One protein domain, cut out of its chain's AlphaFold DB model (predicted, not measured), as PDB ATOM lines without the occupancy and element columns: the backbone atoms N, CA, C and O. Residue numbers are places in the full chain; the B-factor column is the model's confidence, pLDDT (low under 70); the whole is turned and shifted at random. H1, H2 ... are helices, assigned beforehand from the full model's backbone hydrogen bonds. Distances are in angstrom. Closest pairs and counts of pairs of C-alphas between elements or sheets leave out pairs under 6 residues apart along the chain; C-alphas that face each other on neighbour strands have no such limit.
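Overview. This is residues 108 to 167 of the 167 residues of an uncharacterized protein of Bacillus cereus BDRD-ST26 (UniProt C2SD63). Two longer helices, H2 and H3, form a wide V, coming near each other where H2 ends and H3 begins, and short H1 lies crosswise near the first part of H3. The long link 120 to 131 runs from H1 to the far end of H2, and residues 162 to 167 stick out. The printed part has 60 residues, is all helix in the order H1, H2, H3, and is compact, with a radius of gyration of the C-alphas of 12.0 A and spans of 30 by 27 by 20 A.

Along the chain. H1, residues 112 to 119, begins at C-alpha 112 (19.800, -42.412, 18.693) and measures 11.0 A. H2, residues 132 to 144, measures 18.3 A. H3, residues 151 to 166, measures 23.2 A and ends at C-alpha 166 (34.649, -49.181, 7.104).

Arrangement. H1 and H3 are close but not clearly touching, about perpendicular at 77 degrees; their closest C-alphas, of Ile 116 and Leu 153, are 7.2 A apart. H2 and H3 are close but not clearly touching, about perpendicular at 74 degrees; their closest C-alphas, of Ile 142 and Lys 151, are 7.4 A apart. H1 and H2 are apart. Every O i to N i+4 pair is within hydrogen-bond range in H2 and H3, and 3 of 4 in H1.

Size, cuts and confidence. The farthest C-alphas, of Glu 109 and Thr 132, are 32.3 A apart. The printed part has no cut. The link from H1 to H2 is long. Residues 108 to 109 have pLDDT under 70.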
ATOM      1  N   THR A 108      21.029 -49.054  11.772       63.28
ATOM      2  CA  THR A 108      21.118 -49.173  13.228       63.28
ATOM      3  C   THR A 108      19.807 -49.741  13.746       63.28
ATOM      4  O   THR A 108      18.759 -49.127  13.571       63.28
ATOM      5  N   GLU A 109      19.870 -50.900  14.401       66.81
ATOM      6  CA  GLU A 109      18.703 -51.570  14.998       66.81
ATOM      7  C   GLU A 109      18.000 -50.718  16.067       66.81
ATOM      8  O   GLU A 109      16.820 -50.922  16.343       66.81
ATOM      9  N   LYS A 110      18.717 -49.755  16.660       77.56
ATOM     10  CA  LYS A 110      18.231 -48.880  17.732       77.56
ATOM     11  C   LYS A 110      18.377 -47.410  17.359       77.56
ATOM     12  O   LYS A 110      19.396 -47.013  16.785       77.56
ATOM     13  N   GLY A 111      17.383 -46.603  17.728       83.12
ATOM     14  CA  GLY A 111      17.400 -45.161  17.510       83.12
ATOM     15  C   GLY A 111      18.473 -44.457  18.345       83.12
ATOM     16  O   GLY A 111      18.994 -45.000  19.320       83.12
ATOM     17  N   LEU A 112      18.799 -43.213  17.980       83.31
ATOM     18  CA  LEU A 112      19.800 -42.412  18.693       83.31
ATOM     19  C   LEU A 112      19.470 -42.265  20.190       83.31
ATOM     20  O   LEU A 112      20.351 -42.433  21.026       83.31
ATOM     21  N   TYR A 113      18.209 -41.984  20.527       85.00
ATOM     22  CA  TYR A 113      17.775 -41.811  21.916       85.00
ATOM     23  C   TYR A 113      17.919 -43.095  22.741       85.00
ATOM     24  O   TYR A 113      18.428 -43.033  23.858       85.00
ATOM     25  N   ASP A 114      17.557 -44.250  22.176       86.06
ATOM     26  CA  ASP A 114      17.693 -45.548  22.853       86.06
ATOM     27  C   ASP A 114      19.166 -45.850  23.148       86.06
ATOM     28  O   ASP A 114      19.537 -46.209  24.264       86.06
ATOM     29  N   ARG A 115      20.035 -45.613  22.161       86.62
ATOM     30  CA  ARG A 115      21.484 -45.828  22.281       86.62
ATOM     31  C   ARG A 115      22.139 -44.891  23.293       86.62
ATOM     32  O   ARG A 115      23.073 -45.301  23.979       86.62
ATOM     33  N   ILE A 116      21.667 -43.646  23.382       86.06
ATOM     34  CA  ILE A 116      22.111 -42.699  24.409       86.06
ATOM     35  C   ILE A 116      21.681 -43.197  25.790       86.06
ATOM     36  O   ILE A 116      22.522 -43.263  26.682       86.06
ATOM     37  N   GLY A 117      20.417 -43.594  25.954       83.75
ATOM     38  CA  GLY A 117      19.887 -44.080  27.230       83.75
ATOM     39  C   GLY A 117      20.596 -45.336  27.742       83.75
ATOM     40  O   GLY A 117      20.905 -45.422  28.925       83.75
ATOM     41  N   GLU A 118      20.929 -46.280  26.857       85.94
ATOM     42  CA  GLU A 118      21.644 -47.517  27.215       85.94
ATOM     43  C   GLU A 118      23.068 -47.288  27.731       85.94
ATOM     44  O   GLU A 118      23.604 -48.121  28.463       85.94
ATOM     45  N   ARG A 119      23.696 -46.176  27.340       81.50
ATOM     46  CA  ARG A 119      25.088 -45.856  27.689       81.50
ATOM     47  C   ARG A 119      25.228 -44.706  28.670       81.50
ATOM     48  O   ARG A 119      26.336 -44.413  29.113       81.50
ATOM     49  N   GLU A 120      24.130 -44.040  28.994       81.75
ATOM     50  CA  GLU A 120      24.130 -42.946  29.943       81.75
ATOM     51  C   GLU A 120      24.420 -43.467  31.358       81.75
ATOM     52  O   GLU A 120      23.656 -44.208  31.967       81.75
ATOM     53  N   THR A 121      25.555 -43.035  31.890       77.12
ATOM     54  CA  THR A 121      26.040 -43.263  33.255       77.12
ATOM     55  C   THR A 121      25.762 -42.074  34.181       77.12
ATOM     56  O   THR A 121      25.885 -42.193  35.400       77.12
ATOM     57  N   GLY A 122      25.438 -40.905  33.616       72.88
ATOM     58  CA  GLY A 122      25.232 -39.643  34.332       72.88
ATOM     59  C   GLY A 122      26.518 -38.855  34.619       72.88
ATOM     60  O   GLY A 122      26.441 -37.727  35.109       72.88
ATOM     61  N   ASN A 123      27.690 -39.411  34.289       70.00
ATOM     62  CA  ASN A 123      29.010 -38.805  34.512       70.00
ATOM     63  C   ASN A 123      29.780 -38.555  33.203       70.00
ATOM     64  O   ASN A 123      31.013 -38.491  33.201       70.00
ATOM     65  N   GLU A 124      29.079 -38.411  32.077       72.94
ATOM     66  CA  GLU A 124      29.738 -38.232  30.785       72.94
ATOM     67  C   GLU A 124      30.520 -36.916  30.741       72.94
ATOM     68  O   GLU A 124      30.055 -35.846  31.158       72.94
ATOM     69  N   ARG A 125      31.719 -36.970  30.155       72.31
ATOM     70  CA  ARG A 125      32.404 -35.750  29.731       72.31
ATOM     71  C   ARG A 125      31.534 -35.086  28.671       72.31
ATOM     72  O   ARG A 125      31.091 -35.735  27.739       72.31
ATOM     73  N   ASN A 126      31.288 -33.788  28.797       79.94
ATOM     74  CA  ASN A 126      30.489 -33.053  27.810       79.94
ATOM     75  C   ASN A 126      31.331 -32.124  26.926       79.94
ATOM     76  O   ASN A 126      30.792 -31.433  26.065       79.94
ATOM     77  N   ASN A 127      32.641 -32.057  27.168       81.19
ATOM     78  CA  ASN A 127      33.512 -31.158  26.430       81.19
ATOM     79  C   ASN A 127      34.236 -31.911  25.319       81.19
ATOM     80  O   ASN A 127      34.946 -32.878  25.590       81.19
ATOM     81  N   ILE A 128      34.067 -31.425  24.097       84.75
ATOM     82  CA  ILE A 128      34.772 -31.857  22.894       84.75
ATOM     83  C   ILE A 128      35.330 -30.609  22.214       84.75
ATOM     84  O   ILE A 128      34.744 -29.529  22.333       84.75
ATOM     85  N   PHE A 129      36.455 -30.763  21.524       83.00
ATOM     86  CA  PHE A 129      37.078 -29.686  20.767       83.00
ATOM     87  C   PHE A 129      36.864 -29.945  19.283       83.00
ATOM     88  O   PHE A 129      37.415 -30.895  18.732       83.00
ATOM     89  N   LEU A 130      36.044 -29.109  18.658       84.56
ATOM     90  CA  LEU A 130      35.809 -29.102  17.220       84.56
ATOM     91  C   LEU A 130      36.233 -27.744  16.651       84.56
ATOM     92  O   LEU A 130      36.433 -26.776  17.387       84.56
ATOM     93  N   ASN A 131      36.353 -27.657  15.326       89.00
ATOM     94  CA  ASN A 131      36.436 -26.354  14.670       89.00
ATOM     95  C   ASN A 131      35.206 -25.515  15.057       89.00
ATOM     96  O   ASN A 131      34.100 -26.050  15.093       89.00
ATOM     97  N   THR A 132      35.389 -24.215  15.296       83.25
ATOM     98  CA  THR A 132      34.335 -23.274  15.706       83.25
ATOM     99  C   THR A 132      33.041 -23.411  14.904       83.25
ATOM    100  O   THR A 132      31.964 -23.467  15.491       83.25
ATOM    101  N   ASN A 133      33.124 -23.523  13.576       86.44
ATOM    102  CA  ASN A 133      31.935 -23.632  12.731       86.44
ATOM    103  C   ASN A 133      31.182 -24.941  12.996       86.44
ATOM    104  O   ASN A 133      29.972 -24.939  13.203       86.44
ATOM    105  N   THR A 134      31.910 -26.057  13.049       84.06
ATOM    106  CA  THR A 134      31.344 -27.380  13.334       84.06
ATOM    107  C   THR A 134      30.808 -27.470  14.761       84.06
ATOM    108  O   THR A 134      29.759 -28.067  14.982       84.06
ATOM    109  N   GLN A 135      31.494 -26.846  15.720       86.50
ATOM    110  CA  GLN A 135      31.061 -26.749  17.110       86.50
ATOM    111  C   GLN A 135      29.715 -26.025  17.210       86.50
ATOM    112  O   GLN A 135      28.805 -26.547  17.840       86.50
ATOM    113  N   ASN A 136      29.568 -24.867  16.559       87.69
ATOM    114  CA  ASN A 136      28.325 -24.093  16.588       87.69
ATOM    115  C   ASN A 136      27.159 -24.879  15.976       87.69
ATOM    116  O   ASN A 136      26.121 -25.025  16.612       87.69
ATOM    117  N   MET A 137      27.364 -25.475  14.794       88.56
ATOM    118  CA  MET A 137      26.342 -26.312  14.149       88.56
ATOM    119  C   MET A 137      25.912 -27.489  15.032       88.56
ATOM    120  O   MET A 137      24.731 -27.827  15.106       88.56
ATOM    121  N   PHE A 138      26.873 -28.133  15.696       90.12
ATOM    122  CA  PHE A 138      26.581 -29.248  16.583       90.12
ATOM    123  C   PHE A 138      25.858 -28.790  17.852       90.12
ATOM    124  O   PHE A 138      24.920 -29.444  18.297       90.12
ATOM    125  N   ASP A 139      26.248 -27.652  18.416       88.75
ATOM    126  CA  ASP A 139      25.618 -27.083  19.603       88.75
ATOM    127  C   ASP A 139      24.154 -26.706  19.348       88.75
ATOM    128  O   ASP A 139      23.301 -27.024  20.183       88.75
ATOM    129  N   ASP A 140      23.858 -26.130  18.181       91.75
ATOM    130  CA  ASP A 140      22.495 -25.814  17.746       91.75
ATOM    131  C   ASP A 140      21.640 -27.083  17.626       91.75
ATOM    132  O   ASP A 140      20.548 -27.156  18.193       91.75
ATOM    133  N   PHE A 141      22.167 -28.129  16.979       91.00
ATOM    134  CA  PHE A 141      21.492 -29.428  16.874       91.00
ATOM    135  C   PHE A 141      21.186 -30.033  18.253       91.00
ATOM    136  O   PHE A 141      20.079 -30.512  18.514       91.00
ATOM    137  N   ILE A 142      22.158 -30.002  19.167       90.44
ATOM    138  CA  ILE A 142      22.007 -30.539  20.523       90.44
ATOM    139  C   ILE A 142      20.940 -29.772  21.309       90.44
ATOM    140  O   ILE A 142      20.162 -30.393  22.044       90.44
ATOM    141  N   ALA A 143      20.906 -28.446  21.164       88.88
ATOM    142  CA  ALA A 143      19.904 -27.597  21.792       88.88
ATOM    143  C   ALA A 143      18.502 -27.890  21.239       88.88
ATOM    144  O   ALA A 143      17.583 -28.126  22.022       88.88
ATOM    145  N   GLU A 144      18.353 -27.970  19.914       91.38
ATOM    146  CA  GLU A 144      17.082 -28.268  19.243       91.38
ATOM    147  C   GLU A 144      16.503 -29.625  19.674       91.38
ATOM    148  O   GLU A 144      15.296 -29.769  19.876       91.38
ATOM    149  N   LYS A 145      17.361 -30.635  19.853       87.75
ATOM    150  CA  LYS A 145      16.953 -32.006  20.203       87.75
ATOM    151  C   LYS A 145      16.875 -32.286  21.706       87.75
ATOM    152  O   LYS A 145      16.616 -33.430  22.088       87.75
ATOM    153  N   ASN A 146      17.071 -31.274  22.555       86.25
ATOM    154  CA  ASN A 146      17.120 -31.390  24.020       86.25
ATOM    155  C   ASN A 146      18.168 -32.397  24.540       86.25
ATOM    156  O   ASN A 146      18.031 -32.945  25.632       86.25
ATOM    157  N   LEU A 147      19.259 -32.611  23.802       84.94
ATOM    158  CA  LEU A 147      20.327 -33.566  24.136       84.94
ATOM    159  C   LEU A 147      21.452 -32.915  24.956       84.94
ATOM    160  O   LEU A 147      22.632 -33.268  24.857       84.94
ATOM    161  N   THR A 148      21.103 -31.906  25.756       80.62
ATOM    162  CA  THR A 148      22.085 -31.161  26.545       80.62
ATOM    163  C   THR A 148      22.872 -32.108  27.451       80.62
ATOM    164  O   THR A 148      22.320 -33.016  28.064       80.62
ATOM    165  N   LYS A 149      24.188 -31.894  27.538       82.31
ATOM    166  CA  LYS A 149      25.144 -32.757  28.259       82.31
ATOM    167  C   LYS A 149      25.479 -34.104  27.599       82.31
ATOM    168  O   LYS A 149      26.187 -34.896  28.214       82.31
ATOM    169  N   LYS A 150      25.041 -34.354  26.360       85.81
ATOM    170  CA  LYS A 150      25.331 -35.599  25.620       85.81
ATOM    171  C   LYS A 150      26.314 -35.431  24.464       85.81
ATOM    172  O   LYS A 150      26.460 -36.345  23.662       85.81
ATOM    173  N   LYS A 151      27.038 -34.304  24.396       88.50
ATOM    174  CA  LYS A 151      27.917 -33.970  23.260       88.50
ATOM    175  C   LYS A 151      28.969 -35.045  22.985       88.50
ATOM    176  O   LYS A 151      29.036 -35.551  21.872       88.50
ATOM    177  N   SER A 152      29.762 -35.417  23.993       87.62
ATOM    178  CA  SER A 152      30.822 -36.421  23.810       87.62
ATOM    179  C   SER A 152      30.256 -37.791  23.462       87.62
ATOM    180  O   SER A 152      30.802 -38.454  22.593       87.62
ATOM    181  N   LEU A 153      29.160 -38.194  24.111       88.56
ATOM    182  CA  LEU A 153      28.542 -39.498  23.884       88.56
ATOM    183  C   LEU A 153      27.991 -39.617  22.458       88.56
ATOM    184  O   LEU A 153      28.144 -40.646  21.813       88.56
ATOM    185  N   ILE A 154      27.389 -38.548  21.938       89.75
ATOM    186  CA  ILE A 154      26.885 -38.516  20.562       89.75
ATOM    187  C   ILE A 154      28.034 -38.601  19.557       89.75
ATOM    188  O   ILE A 154      27.929 -39.335  18.579       89.75
ATOM    189  N   VAL A 155      29.143 -37.897  19.807       90.31
ATOM    190  CA  VAL A 155      30.337 -38.001  18.955       90.31
ATOM    191  C   VAL A 155      30.942 -39.401  19.014       90.31
ATOM    192  O   VAL A 155      31.312 -39.940  17.977       90.31
ATOM    193  N   GLU A 156      31.000 -40.019  20.190       88.38
ATOM    194  CA  GLU A 156      31.473 -41.395  20.358       88.38
ATOM    195  C   GLU A 156      30.613 -42.387  19.563       88.38
ATOM    196  O   GLU A 156      31.149 -43.175  18.786       88.38
ATOM    197  N   LEU A 157      29.283 -42.293  19.671       89.06
ATOM    198  CA  LEU A 157      28.360 -43.127  18.894       89.06
ATOM    199  C   LEU A 157      28.533 -42.928  17.383       89.06
ATOM    200  O   LEU A 157      28.537 -43.905  16.636       89.06
ATOM    201  N   ALA A 158      28.709 -41.683  16.934       87.88
ATOM    202  CA  ALA A 158      28.937 -41.379  15.524       87.88
ATOM    203  C   ALA A 158      30.270 -41.954  15.013       87.88
ATOM    204  O   ALA A 158      30.329 -42.479  13.901       87.88
ATOM    205  N   LEU A 159      31.329 -41.891  15.825       88.38
ATOM    206  CA  LEU A 159      32.628 -42.480  15.498       88.38
ATOM    207  C   LEU A 159      32.557 -44.006  15.440       88.38
ATOM    208  O   LEU A 159      33.137 -44.599  14.536       88.38
ATOM    209  N   GLU A 160      31.828 -44.648  16.351       87.50
ATOM    210  CA  GLU A 160      31.610 -46.095  16.288       87.50
ATOM    211  C   GLU A 160      30.876 -46.517  15.021       87.50
ATOM    212  O   GLU A 160      31.260 -47.506  14.398       87.50
ATOM    213  N   ASP A 161      29.828 -45.785  14.644       84.75
ATOM    214  CA  ASP A 161      29.059 -46.073  13.434       84.75
ATOM    215  C   ASP A 161      29.922 -45.898  12.184       84.75
ATOM    216  O   ASP A 161      29.862 -46.716  11.264       84.75
ATOM    217  N   PHE A 162      30.764 -44.863  12.171       84.75
ATOM    218  CA  PHE A 162      31.732 -44.650  11.107       84.75
ATOM    219  C   PHE A 162      32.742 -45.800  11.029       84.75
ATOM    220  O   PHE A 162      32.905 -46.387   9.963       84.75
ATOM    221  N   ILE A 163      33.377 -46.167  12.148       84.69
ATOM    222  CA  ILE A 163      34.370 -47.250  12.184       84.69
ATOM    223  C   ILE A 163      33.735 -48.562  11.726       84.69
ATOM    224  O   ILE A 163      34.251 -49.168  10.798       84.69
ATOM    225  N   LYS A 164      32.582 -48.955  12.285       84.19
ATOM    226  CA  LYS A 164      31.878 -50.202  11.923       84.19
ATOM    227  C   LYS A 164      31.538 -50.312  10.440       84.19
ATOM    228  O   LYS A 164      31.404 -51.418   9.931       84.19
ATOM    229  N   LYS A 165      31.328 -49.184   9.760       77.75
ATOM    230  CA  LYS A 165      30.994 -49.160   8.333       77.75
ATOM    231  C   LYS A 165      32.205 -49.427   7.435       77.75
ATOM    232  O   LYS A 165      32.010 -49.885   6.313       77.75
ATOM    233  N   TYR A 166      33.416 -49.123   7.903       73.12
ATOM    234  CA  TYR A 166      34.649 -49.181   7.104       73.12
ATOM    235  C   TYR A 166      35.726 -50.127   7.662       73.12
ATOM    236  O   TYR A 166      36.783 -50.256   7.046       73.12
ATOM    237  N   SER A 167      35.483 -50.766   8.808       70.62
ATOM    238  CA  SER A 167      36.261 -51.888   9.353       70.62
ATOM    239  C   SER A 167      35.819 -53.212   8.750       70.62
ATOM    240  O   SER A 167      36.703 -54.003   8.362       70.62
TER     241      SER A 167